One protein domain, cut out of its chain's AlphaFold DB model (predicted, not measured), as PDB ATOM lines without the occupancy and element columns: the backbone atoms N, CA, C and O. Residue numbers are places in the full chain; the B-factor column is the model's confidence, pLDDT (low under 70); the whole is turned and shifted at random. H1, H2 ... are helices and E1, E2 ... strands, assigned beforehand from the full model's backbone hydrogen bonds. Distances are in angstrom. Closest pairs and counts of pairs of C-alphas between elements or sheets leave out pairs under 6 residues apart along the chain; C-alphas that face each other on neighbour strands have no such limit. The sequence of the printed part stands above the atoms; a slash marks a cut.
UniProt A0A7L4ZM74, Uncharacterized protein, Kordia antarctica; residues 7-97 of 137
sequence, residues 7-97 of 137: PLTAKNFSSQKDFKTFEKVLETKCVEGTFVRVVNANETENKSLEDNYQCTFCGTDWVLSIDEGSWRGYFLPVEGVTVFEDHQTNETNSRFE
ATOM      1  N   PRO A   7      47.753  45.140 -51.879       81.75
ATOM      2  CA  PRO A   7      48.196  46.093 -50.856       81.75
ATOM      3  C   PRO A   7      47.070  46.955 -50.267       81.75
ATOM      4  O   PRO A   7      47.295  47.638 -49.273       81.75
ATOM      5  N   LEU A   8      45.875  46.947 -50.865       81.31
ATOM      6  CA  LEU A   8      44.743  47.777 -50.441       81.31
ATOM      7  C   LEU A   8      43.750  47.023 -49.557       81.31
ATOM      8  O   LEU A   8      42.803  47.618 -49.061       81.31
ATOM      9  N   THR A   9      43.957  45.725 -49.333       85.25
ATOM     10  CA  THR A   9      43.051  44.925 -48.504       85.25
ATOM     11  C   THR A   9      43.128  45.375 -47.048       85.25
ATOM     12  O   THR A   9      44.170  45.235 -46.407       85.25
ATOM     13  N   ALA A  10      42.014  45.862 -46.504       85.44
ATOM     14  CA  ALA A  10      41.919  46.326 -45.126       85.44
ATOM     15  C   ALA A  10      40.730  45.658 -44.432       85.44
ATOM     16  O   ALA A  10      39.579  45.942 -44.734       85.44
ATOM     17  N   LYS A  11      41.000  44.759 -43.479       82.56
ATOM     18  CA  LYS A  11      39.943  44.083 -42.703       82.56
ATOM     19  C   LYS A  11      39.325  44.984 -41.633       82.56
ATOM     20  O   LYS A  11      38.155  44.846 -41.324       82.56
ATOM     21  N   ASN A  12      40.115  45.876 -41.041       83.12
ATOM     22  CA  ASN A  12      39.616  46.950 -40.186       83.12
ATOM     23  C   ASN A  12      40.570  48.142 -40.260       83.12
ATOM     24  O   ASN A  12      41.754  47.973 -40.574       83.12
ATOM     25  N   PHE A  13      40.069  49.320 -39.897       85.88
ATOM     26  CA  PHE A  13      40.897  50.498 -39.674       85.88
ATOM     27  C   PHE A  13      41.100  50.768 -38.179       85.88
ATOM     28  O   PHE A  13      40.157  51.024 -37.429       85.88
ATOM     29  N   SER A  14      42.361  50.782 -37.744       83.69
ATOM     30  CA  SER A  14      42.728  50.978 -36.336       83.69
ATOM     31  C   SER A  14      42.287  52.335 -35.788       83.69
ATOM     32  O   SER A  14      42.019  52.460 -34.593       83.69
ATOM     33  N   SER A  15      42.191  53.364 -36.632       84.56
ATOM     34  CA  SER A  15      41.735  54.704 -36.268       84.56
ATOM     35  C   SER A  15      41.007  55.414 -37.402       84.56
ATOM     36  O   SER A  15      41.220  55.118 -38.574       84.56
ATOM     37  N   GLN A  16      40.195  56.419 -37.057       83.38
ATOM     38  CA  GLN A  16      39.568  57.293 -38.056       83.38
ATOM     39  C   GLN A  16      40.617  58.003 -38.929       83.38
ATOM     40  O   GLN A  16      40.376  58.305 -40.095       83.38
ATOM     41  N   LYS A  17      41.808  58.273 -38.378       86.44
ATOM     42  CA  LYS A  17      42.923  58.830 -39.148       86.44
ATOM     43  C   LYS A  17      43.430  57.831 -40.194       86.44
ATOM     44  O   LYS A  17      43.753  58.246 -41.307       86.44
ATOM     45  N   ASP A  18      43.484  56.547 -39.851       86.69
ATOM     46  CA  ASP A  18      43.910  55.487 -40.771       86.69
ATOM     47  C   ASP A  18      42.881  55.290 -41.883       86.69
ATOM     48  O   ASP A  18      43.264  55.258 -43.048       86.69
ATOM     49  N   PHE A  19      41.586  55.293 -41.544       87.88
ATOM     50  CA  PHE A  19      40.497  55.278 -42.525       87.88
ATOM     51  C   PHE A  19      40.603  56.451 -43.510       87.88
ATOM     52  O   PHE A  19      40.699  56.247 -44.715       87.88
ATOM     53  N   LYS A  20      40.726  57.688 -43.010       86.88
ATOM     54  CA  LYS A  20      40.886  58.881 -43.865       86.88
ATOM     55  C   LYS A  20      42.166  58.864 -44.700       86.88
ATOM     56  O   LYS A  20      42.222  59.467 -45.769       86.88
ATOM     57  N   THR A  21      43.233  58.245 -44.196       90.56
ATOM     58  CA  THR A  21      44.477  58.080 -44.959       90.56
ATOM     59  C   THR A  21      44.265  57.074 -46.083       90.56
ATOM     60  O   THR A  21      44.686  57.325 -47.209       90.56
ATOM     61  N   PHE A  22      43.568  55.977 -45.797       90.88
ATOM     62  CA  PHE A  22      43.214  54.968 -46.779       90.88
ATOM     63  C   PHE A  22      42.288  55.514 -47.867       90.88
ATOM     64  O   PHE A  22      42.585  55.316 -49.039       90.88
ATOM     65  N   GLU A  23      41.243  56.266 -47.513       88.50
ATOM     66  CA  GLU A  23      40.357  56.920 -48.487       88.50
ATOM     67  C   GLU A  23      41.145  57.757 -49.494       88.50
ATOM     68  O   GLU A  23      40.927  57.634 -50.692       88.50
ATOM     69  N   LYS A  24      42.123  58.547 -49.037       90.31
ATOM     70  CA  LYS A  24      42.971  59.348 -49.937       90.31
ATOM     71  C   LYS A  24      43.809  58.487 -50.879       90.31
ATOM     72  O   LYS A  24      44.022  58.852 -52.036       90.31
ATOM     73  N   VAL A  25      44.314  57.354 -50.390       90.88
ATOM     74  CA  VAL A  25      45.056  56.397 -51.223       90.88
ATOM     75  C   VAL A  25      44.122  55.763 -52.252       90.88
ATOM     76  O   VAL A  25      44.478  55.691 -53.427       90.88
ATOM     77  N   LEU A  26      42.921  55.355 -51.841       89.69
ATOM     78  CA  LEU A  26      41.912  54.783 -52.726       89.69
ATOM     79  C   LEU A  26      41.447  55.798 -53.778       89.69
ATOM     80  O   LEU A  26      41.355  55.456 -54.953       89.69
ATOM     81  N   GLU A  27      41.232  57.052 -53.391       90.12
ATOM     82  CA  GLU A  27      40.893  58.154 -54.293       90.12
ATOM     83  C   GLU A  27      41.993  58.364 -55.337       90.12
ATOM     84  O   GLU A  27      41.711  58.418 -56.534       90.12
ATOM     85  N   THR A  28      43.260  58.368 -54.913       90.44
ATOM     86  CA  THR A  28      44.404  58.438 -55.837       90.44
ATOM     87  C   THR A  28      44.382  57.266 -56.821       90.44
ATOM     88  O   THR A  28      44.545  57.457 -58.024       90.44
ATOM     89  N   LYS A  29      44.098  56.050 -56.339       87.94
ATOM     90  CA  LYS A  29      43.979  54.847 -57.179       87.94
ATOM     91  C   LYS A  29      42.783  54.892 -58.130       87.94
ATOM     92  O   LYS A  29      42.851  54.292 -59.203       87.94
ATOM     93  N   CYS A  30      41.719  55.606 -57.772       88.44
ATOM     94  CA  CYS A  30      40.593  55.862 -58.663       88.44
ATOM     95  C   CYS A  30      40.976  56.842 -59.777       88.44
ATOM     96  O   CYS A  30      40.674  56.591 -60.941       88.44
ATOM     97  N   VAL A  31      41.705  57.914 -59.451       89.69
ATOM     98  CA  VAL A  31      42.213  58.881 -60.444       89.69
ATOM     99  C   VAL A  31      43.211  58.227 -61.405       89.69
ATOM    100  O   VAL A  31      43.172  58.487 -62.604       89.69
ATOM    101  N   GLU A  32      44.065  57.333 -60.904       88.31
ATOM    102  CA  GLU A  32      44.971  56.510 -61.721       88.31
ATOM    103  C   GLU A  32      44.232  55.473 -62.591       88.31
ATOM    104  O   GLU A  32      44.851  54.826 -63.433       88.31
ATOM    105  N   GLY A  33      42.926  55.282 -62.385       86.44
ATOM    106  CA  GLY A  33      42.108  54.322 -63.124       86.44
ATOM    107  C   GLY A  33      42.291  52.869 -62.685       86.44
ATOM    108  O   GLY A  33      41.861  51.968 -63.399       86.44
ATOM    109  N   THR A  34      42.912  52.611 -61.528       88.44
ATOM    110  CA  THR A  34      43.054  51.251 -60.967       88.44
ATOM    111  C   THR A  34      41.728  50.729 -60.415       88.44
ATOM    112  O   THR A  34      41.437  49.535 -60.516       88.44
ATOM    113  N   PHE A  35      40.928  51.629 -59.846       89.44
ATOM    114  CA  PHE A  35      39.583  51.348 -59.356       89.44
ATOM    115  C   PHE A  35      38.580  52.306 -59.984       89.44
ATOM    116  O   PHE A  35      38.889  53.468 -60.239       89.44
ATOM    117  N   VAL A  36      37.365  51.823 -60.199       90.12
ATOM    118  CA  VAL A  36      36.224  52.638 -60.613       90.12
ATOM    119  C   VAL A  36      35.128  52.449 -59.581       90.12
ATOM    120  O   VAL A  36      34.807  51.317 -59.226       90.12
ATOM    121  N   ARG A  37      34.561  53.550 -59.082       86.31
ATOM    122  CA  ARG A  37      33.404  53.486 -58.188       86.31
ATOM    123  C   ARG A  37      32.182  53.041 -58.988       86.31
ATOM    124  O   ARG A  37      31.840  53.666 -59.992       86.31
ATOM    125  N   VAL A  38      31.539  51.975 -58.538       83.69
ATOM    126  CA  VAL A  38      30.311  51.449 -59.130       83.69
ATOM    127  C   VAL A  38      29.149  52.065 -58.367       83.69
ATOM    128  O   VAL A  38      28.915  51.731 -57.212       83.69
ATOM    129  N   VAL A  39      28.445  53.000 -59.000       74.56
ATOM    130  CA  VAL A  39      27.245  53.617 -58.423       74.56
ATOM    131  C   VAL A  39      26.035  52.888 -58.988       74.56
ATOM    132  O   VAL A  39      25.827  52.885 -60.205       74.56
ATOM    133  N   ASN A  40      25.237  52.256 -58.130       64.56
ATOM    134  CA  ASN A  40      23.994  51.644 -58.579       64.56
ATOM    135  C   ASN A  40      22.971  52.741 -58.884       64.56
ATOM    136  O   ASN A  40      22.657  53.565 -58.033       64.56
ATOM    137  N   ALA A  41      22.378  52.722 -60.079       59.22
ATOM    138  CA  ALA A  41      21.347  53.691 -60.474       59.22
ATOM    139  C   ALA A  41      20.088  53.660 -59.574       59.22
ATOM    140  O   ALA A  41      19.283  54.586 -59.615       59.22
ATOM    141  N   ASN A  42      19.938  52.610 -58.755       57.12
ATOM    142  CA  ASN A  42      18.864  52.432 -57.776       57.12
ATOM    143  C   ASN A  42      19.238  52.889 -56.350       57.12
ATOM    144  O   ASN A  42      18.416  52.745 -55.445       57.12
ATOM    145  N   GLU A  43      20.441  53.428 -56.119       55.94
ATOM    146  CA  GLU A  43      20.812  54.090 -54.857       55.94
ATOM    147  C   GLU A  43      20.118  55.461 -54.773       55.94
ATOM    148  O   GLU A  43      20.702  56.533 -54.912       55.94
ATOM    149  N   THR A  44      18.799  55.419 -54.601       47.97
ATOM    150  CA  THR A  44      17.957  56.571 -54.273       47.97
ATOM    151  C   THR A  44      18.330  57.090 -52.886       47.97
ATOM    152  O   THR A  44      17.986  56.427 -51.917       47.97
ATOM    153  N   GLU A  45      19.006  58.246 -52.821       51.53
ATOM    154  CA  GLU A  45      19.183  59.229 -51.715       51.53
ATOM    155  C   GLU A  45      19.526  58.769 -50.278       51.53
ATOM    156  O   GLU A  45      20.023  59.573 -49.488       51.53
ATOM    157  N   ASN A  46      19.349  57.504 -49.918       48.12
ATOM    158  CA  ASN A  46      19.861  56.914 -48.698       48.12
ATOM    159  C   ASN A  46      21.324  56.573 -48.945       48.12
ATOM    160  O   ASN A  46      21.623  55.670 -49.720       48.12
ATOM    161  N   LYS A  47      22.229  57.307 -48.287       55.44
ATOM    162  CA  LYS A  47      23.645  56.935 -48.202       55.44
ATOM    163  C   LYS A  47      23.722  55.484 -47.733       55.44
ATOM    164  O   LYS A  47      23.448  55.210 -46.566       55.44
ATOM    165  N   SER A  48      24.050  54.569 -48.639       62.53
ATOM    166  CA  SER A  48      24.477  53.233 -48.258       62.53
ATOM    167  C   SER A  48      25.669  53.387 -47.317       62.53
ATOM    168  O   SER A  48      26.507  54.271 -47.495       62.53
ATOM    169  N   LEU A  49      25.745  52.535 -46.298       72.56
ATOM    170  CA  LEU A  49      26.896  52.481 -45.389       72.56
ATOM    171  C   LEU A  49      28.129  51.869 -46.058       72.56
ATOM    172  O   LEU A  49      29.119  51.570 -45.396       72.56
ATOM    173  N   GLU A  50      28.049  51.649 -47.365       80.88
ATOM    174  CA  GLU A  50      29.017  50.931 -48.160       80.88
ATOM    175  C   GLU A  50      29.104  51.558 -49.547       80.88
ATOM    176  O   GLU A  50      28.085  51.892 -50.160       80.88
ATOM    177  N   ASP A  51      30.331  51.689 -50.032       85.38
ATOM    178  CA  ASP A  51      30.653  52.125 -51.380       85.38
ATOM    179  C   ASP A  51      31.247  50.962 -52.174       85.38
ATOM    180  O   ASP A  51      32.183  50.291 -51.732       85.38
ATOM    181  N   ASN A  52      30.728  50.749 -53.382       87.75
ATOM    182  CA  ASN A  52      31.181  49.687 -54.271       87.75
ATOM    183  C   ASN A  52      32.248  50.202 -55.243       87.75
ATOM    184  O   ASN A  52      32.118  51.266 -55.852       87.75
ATOM    185  N   TYR A  53      33.300  49.413 -55.429       89.38
ATOM    186  CA  TYR A  53      34.409  49.688 -56.332       89.38
ATOM    187  C   TYR A  53      34.718  48.454 -57.166       89.38
ATOM    188  O   TYR A  53      34.654  47.338 -56.675       89.38
ATOM    189  N   GLN A  54      35.139  48.639 -58.408       90.81
ATOM    190  CA  GLN A  54      35.624  47.557 -59.255       90.81
ATOM    191  C   GLN A  54      37.064  47.832 -59.658       90.81
ATOM    192  O   GLN A  54      37.403  48.943 -60.076       90.81
ATOM    193  N   CYS A  55      37.926  46.824 -59.545       89.81
ATOM    194  CA  CYS A  55      39.274  46.924 -60.084       89.81
ATOM    195  C   CYS A  55      39.252  46.748 -61.603       89.81
ATOM    196  O   CYS A  55      38.800  45.725 -62.113       89.81
ATOM    197  N   THR A  56      39.836  47.691 -62.332       89.12
ATOM    198  CA  THR A  56      39.882  47.668 -63.803       89.12
ATOM    199  C   THR A  56      40.845  46.625 -64.372       89.12
ATOM    200  O   THR A  56      40.676  46.186 -65.506       89.12
ATOM    201  N   PHE A  57      41.842  46.196 -63.592       88.38
ATOM    202  CA  PHE A  57      42.858  45.235 -64.036       88.38
ATOM    203  C   PHE A  57      42.403  43.779 -63.938       88.38
ATOM    204  O   PHE A  57      42.799  42.955 -64.757       88.38
ATOM    205  N   CYS A  58      41.620  43.443 -62.913       87.25
ATOM    206  CA  CYS A  58      41.208  42.063 -62.645       87.25
ATOM    207  C   CYS A  58      39.692  41.859 -62.624       87.25
ATOM    208  O   CYS A  58      39.247  40.720 -62.514       87.25
ATOM    209  N   GLY A  59      38.907  42.935 -62.718       86.06
ATOM    210  CA  GLY A  59      37.446  42.886 -62.696       86.06
ATOM    211  C   GLY A  59      36.848  42.501 -61.344       86.06
ATOM    212  O   GLY A  59      35.639  42.355 -61.252       86.06
ATOM    213  N   THR A  60      37.659  42.311 -60.299       88.50
ATOM    214  CA  THR A  60      37.153  41.990 -58.961       88.50
ATOM    215  C   THR A  60      36.416  43.191 -58.380       88.50
ATOM    216  O   THR A  60      36.947  44.306 -58.408       88.50
ATOM    217  N   ASP A  61      35.245  42.932 -57.806       89.12
ATOM    218  CA  ASP A  61      34.448  43.910 -57.075       89.12
ATOM    219  C   ASP A  61      34.879  43.974 -55.606       89.12
ATOM    220  O   ASP A  61      35.203  42.963 -54.975       89.12
ATOM    221  N   TRP A  62      34.889  45.184 -55.070       89.81
ATOM    222  CA  TRP A  62      35.366  45.566 -53.751       89.81
ATOM    223  C   TRP A  62      34.323  46.429 -53.061       89.81
ATOM    224  O   TRP A  62      33.670  47.256 -53.692       89.81
ATOM    225  N   VAL A  63      34.226  46.266 -51.751       88.62
ATOM    226  CA  VAL A  63      33.305  47.014 -50.901       88.62
ATOM    227  C   VAL A  63      34.121  47.789 -49.886       88.62
ATOM    228  O   VAL A  63      34.975  47.216 -49.203       88.62
ATOM    229  N   LEU A  64      33.856  49.089 -49.802       87.81
ATOM    230  CA  LEU A  64      34.319  49.962 -48.737       87.81
ATOM    231  C   LEU A  64      33.170  50.190 -47.759       87.81
ATOM    232  O   LEU A  64      32.230  50.903 -48.090       87.81
ATOM    233  N   SER A  65      33.257  49.645 -46.553       85.50
ATOM    234  CA  SER A  65      32.337  49.994 -45.467       85.50
ATOM    235  C   SER A  65      32.733  51.339 -44.851       85.50
ATOM    236  O   SER A  65      33.901  51.562 -44.515       85.50
ATOM    237  N   ILE A  66      31.754  52.232 -44.719       75.62
ATOM    238  CA  ILE A  66      31.883  53.570 -44.142       75.62
ATOM    239  C   ILE A  66      31.892  53.465 -42.608       75.62
ATOM    240  O   ILE A  66      31.184  52.654 -42.015       75.62
ATOM    241  N   ASP A  67      32.710  54.299 -41.959       67.88
ATOM    242  CA  ASP A  67      32.800  54.406 -40.497       67.88
ATOM    243  C   ASP A  67      31.467  54.887 -39.886       67.88
ATOM    244  O   ASP A  67      31.096  56.056 -40.030       67.88
ATOM    245  N   GLU A  68      30.765  54.001 -39.168       62.78
ATOM    246  CA  GLU A  68      29.624  54.352 -38.318       62.78
ATOM    247  C   GLU A  68      29.918  54.054 -36.840       62.78
ATOM    248  O   GLU A  68      29.945  52.914 -36.360       62.78
ATOM    249  N   GLY A  69      30.093  55.127 -36.068       66.06
ATOM    250  CA  GLY A  69      30.205  55.071 -34.614       66.06
ATOM    251  C   GLY A  69      31.467  54.359 -34.117       66.06
ATOM    252  O   GLY A  69      32.516  54.980 -33.963       66.06
ATOM    253  N   SER A  70      31.338  53.077 -33.753       58.50
ATOM    254  CA  SER A  70      32.441  52.260 -33.203       58.50
ATOM    255  C   SER A  70      33.057  51.293 -34.216       58.50
ATOM    256  O   SER A  70      34.127  50.739 -33.956       58.50
ATOM    257  N   TRP A  71      32.400  51.113 -35.364       63.47
ATOM    258  CA  TRP A  71      32.851  50.260 -36.450       63.47
ATOM    259  C   TRP A  71      33.611  51.098 -37.469       63.47
ATOM    260  O   TRP A  71      33.025  51.929 -38.148       63.47
ATOM    261  N   ARG A  72      34.915  50.854 -37.596       74.19
ATOM    262  CA  ARG A  72      35.817  51.728 -38.363       74.19
ATOM    263  C   ARG A  72      35.921  51.395 -39.854       74.19
ATOM    264  O   ARG A  72      36.795  51.939 -40.516       74.19
ATOM    265  N   GLY A  73      35.046  50.530 -40.364       81.50
ATOM    266  CA  GLY A  73      34.955  50.147 -41.774       81.50
ATOM    267  C   GLY A  73      35.938  49.047 -42.181       81.50
ATOM    268  O   GLY A  73      36.796  48.625 -41.399       81.50
ATOM    269  N   TYR A  74      35.819  48.597 -43.426       86.81
ATOM    270  CA  TYR A  74      36.707  47.628 -44.074       86.81
ATOM    271  C   TYR A  74      36.761  47.906 -45.582       86.81
ATOM    272  O   TYR A  74      35.854  48.529 -46.127       86.81
ATOM    273  N   PHE A  75      37.812  47.442 -46.256       89.25
ATOM    274  CA  PHE A  75      37.918  47.416 -47.713       89.25
ATOM    275  C   PHE A  75      38.326  46.021 -48.178       89.25
ATOM    276  O   PHE A  75      39.492  45.621 -48.050       89.25
ATOM    277  N   LEU A  76      37.352  45.261 -48.674       89.25
ATOM    278  CA  LEU A  76      37.498  43.841 -48.993       89.25
ATOM    279  C   LEU A  76      36.848  43.520 -50.344       89.25
ATOM    280  O   LEU A  76      35.892  44.191 -50.732       89.25
ATOM    281  N   PRO A  77      37.332  42.491 -51.065       86.50
ATOM    282  CA  PRO A  77      36.613  41.981 -52.224       86.50
ATOM    283  C   PRO A  77      35.252  41.434 -51.777       86.50
ATOM    284  O   PRO A  77      35.172  40.865 -50.689       86.50
ATOM    285  N   VAL A  78      34.216  41.548 -52.612       82.69
ATOM    286  CA  VAL A  78      32.836  41.109 -52.290       82.69
ATOM    287  C   VAL A  78      32.799  39.669 -51.754       82.69
ATOM    288  O   VAL A  78      32.133  39.379 -50.765       82.69
ATOM    289  N   GLU A  79      33.591  38.769 -52.340       76.50
ATOM    290  CA  GLU A  79      33.728  37.375 -51.886       76.50
ATOM    291  C   GLU A  79      34.215  37.258 -50.429       76.50
ATOM    292  O   GLU A  79      33.822  36.351 -49.701       76.50
ATOM    293  N   GLY A  80      35.064  38.189 -49.989       64.25
ATOM    294  CA  GLY A  80      35.591  38.259 -48.629       64.25
ATOM    295  C   GLY A  80      34.681  38.985 -47.639       64.25
ATOM    296  O   GLY A  80      34.918  38.863 -46.438       64.25
ATOM    297  N   VAL A  81      33.661  39.710 -48.113       68.62
ATOM    298  CA  VAL A  81      32.703  40.437 -47.263       68.62
ATOM    299  C   VAL A  81      31.814  39.464 -46.503       68.62
ATOM    300  O   VAL A  81      31.773  39.525 -45.283       68.62
ATOM    301  N   THR A  82      31.207  38.496 -47.195       60.53
ATOM    302  CA  THR A  82      30.305  37.498 -46.578       60.53
ATOM    303  C   THR A  82      30.970  36.720 -45.438       60.53
ATOM    304  O   THR A  82      30.395  36.538 -44.369       60.53
ATOM    305  N   VAL A  83      32.235  36.335 -45.620       59.56
ATOM    306  CA  VAL A  83      33.033  35.651 -44.592       59.56
ATOM    307  C   VAL A  83      33.332  36.582 -43.413       59.56
ATOM    308  O   VAL A  83      33.349  36.150 -42.262       59.56
ATOM    309  N   PHE A  84      33.584  37.864 -43.680       58.59
ATOM    310  CA  PHE A  84      33.880  38.841 -42.640       58.59
ATOM    311  C   PHE A  84      32.630  39.202 -41.831       58.59
ATOM    312  O   PHE A  84      32.697  39.208 -40.606       58.59
ATOM    313  N   GLU A  85      31.490  39.404 -42.489       60.75
ATOM    314  CA  GLU A  85      30.200  39.651 -41.848       60.75
ATOM    315  C   GLU A  85      29.738  38.467 -41.006       60.75
ATOM    316  O   GLU A  85      29.259  38.693 -39.901       60.75
ATOM    317  N   ASP A  86      29.935  37.220 -41.445       55.38
ATOM    318  CA  ASP A  86      29.601  36.028 -40.652       55.38
ATOM    319  C   ASP A  86      30.489  35.899 -39.403       55.38
ATOM    320  O   ASP A  86      30.025  35.561 -38.310       55.38
ATOM    321  N   HIS A  87      31.787  36.193 -39.510       52.59
ATOM    322  CA  HIS A  87      32.678  36.188 -38.346       52.59
ATOM    323  C   HIS A  87      32.402  37.356 -37.405       52.59
ATOM    324  O   HIS A  87      32.430  37.191 -36.183       52.59
ATOM    325  N   GLN A  88      32.083  38.520 -37.960       51.75
ATOM    326  CA  GLN A  88      31.799  39.702 -37.179       51.75
ATOM    327  C   GLN A  88      30.403  39.642 -36.579       51.75
ATOM    328  O   GLN A  88      30.277  40.015 -35.431       51.75
ATOM    329  N   THR A  89      29.376  39.088 -37.219       49.19
ATOM    330  CA  THR A  89      28.106  38.798 -36.534       49.19
ATOM    331  C   THR A  89      28.300  37.764 -35.444       49.19
ATOM    332  O   THR A  89      27.652  37.891 -34.424       49.19
ATOM    333  N   ASN A  90      29.224  36.809 -35.541       42.81
ATOM    334  CA  ASN A  90      29.483  35.894 -34.423       42.81
ATOM    335  C   ASN A  90      30.247  36.554 -33.252       42.81
ATOM    336  O   ASN A  90      29.873  36.360 -32.093       42.81
ATOM    337  N   GLU A  91      31.254  37.396 -33.509       43.41
ATOM    338  CA  GLU A  91      31.949  38.158 -32.449       43.41
ATOM    339  C   GLU A  91      31.108  39.319 -31.898       43.41
ATOM    340  O   GLU A  91      31.125  39.616 -30.701       43.41
ATOM    341  N   THR A  92      30.324  39.954 -32.761       40.75
ATOM    342  CA  THR A  92      29.400  41.037 -32.425       40.75
ATOM    343  C   THR A  92      28.135  40.458 -31.812       40.75
ATOM    344  O   THR A  92      27.642  41.057 -30.887       40.75
ATOM    345  N   ASN A  93      27.674  39.243 -32.108       38.38
ATOM    346  CA  ASN A  93      26.655  38.577 -31.278       38.38
ATOM    347  C   ASN A  93      27.213  38.248 -29.885       38.38
ATOM    348  O   ASN A  93      26.484  38.310 -28.902       38.38
ATOM    349  N   SER A  94      28.526  38.027 -29.751       40.44
ATOM    350  CA  SER A  94      29.157  37.888 -28.434       40.44
ATOM    351  C   SER A  94      29.382  39.223 -27.695       40.44
ATOM    352  O   SER A  94      29.698  39.193 -26.503       40.44
ATOM    353  N   ARG A  95      29.237  40.392 -28.347       36.78
ATOM    354  CA  ARG A  95      29.516  41.720 -27.741       36.78
ATOM    355  C   ARG A  95      28.412  42.780 -27.904       36.78
ATOM    356  O   ARG A  95      28.433  43.797 -27.218       36.78
ATOM    357  N   PHE A  96      27.436  42.516 -28.757       35.97
ATOM    358  CA  PHE A  96      26.232  43.282 -29.087       35.97
ATOM    359  C   PHE A  96      24.966  42.544 -28.627       35.97
ATOM    360  O   PHE A  96      23.858  43.010 -28.847       35.97
ATOM    361  N   GLU A  97      25.086  41.486 -27.826       39.94
ATOM    362  CA  GLU A  97      24.045  41.155 -26.850       39.94
ATOM    363  C   GLU A  97      24.207  42.007 -25.578       39.94
ATOM    364  O   GLU A  97      24.471  41.510 -24.485       39.94
TER     365      GLU A  97
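AT A GLANCE: This is residues 7 to 97 of the 137 residues of an uncharacterized protein of Kordia antarctica (UniProt A0A7L4ZM74). What does the model look like? A twisted antiparallel sheet of four strands has H1 over one face, while H2 starts at the opposite face and runs out beyond the sheet as an arm. Residues 41 to 46 and 85 to 97, of which 85 to 93 belong to H2, stick out. What is it made of? The printed part has 91 residues, with H1 E1 E2 E3 E4 H2 along it, sheet order E1 - E2 - E3 - E4, class mixed. It is compact, radius of gyration of the C-alphas 13.8 A, spans 42 by 30 by 26 A.

HOW THE PARTS SIT: Where is the first helix? H1, residues 16 to 31, is on the sheet at a height of 10.4 A; its closest C-alphas to E1, residues 35 to 38, are Cys 30 and Val 36, 5.8 A apart. How do the strands pair? E1, E2 (residues 50 to 55), E3 (residues 61 to 65) and E4 (residues 75 to 77) form a meander, each strand the antiparallel neighbour of the one before. Within hydrogen-bond range are N 36 and O 54, 2.9 A, N 53 and O 62, 2.8 A, and N 63 and O 76, 2.8 A. Where is the last helix? H2, residues 78 to 93, is on the opposite face from H1 at a height of 9.4 A, and the two helices are apart. Every O i to N i+4 pair is within hydrogen-bond range in H1, and 10 of 12 in H2.

IN THESE COORDINATES: Where does H1 begin? C-alpha 16 is at (39.568, 57.293, -38.056), and H1 is 22.6 A long. How long are the strands? E1 to E4 measure 9.3, 16.2, 13.3 and 7.2 A. Where does H2 end? It is 22.0 A long and ends at C-alpha 93, (26.655, 38.577, -31.278).

THE WHOLE: How far does it reach? The two C-alphas farthest apart, of Glu 32 and Glu 97, are 43.5 A apart. Is anything cut or long? The printed part has no cut, and E1 to E2 is a long link of 11 residues. Where is confidence low? Residues 40 to 48, 67 to 71 and 80 to 97 have pLDDT under 70.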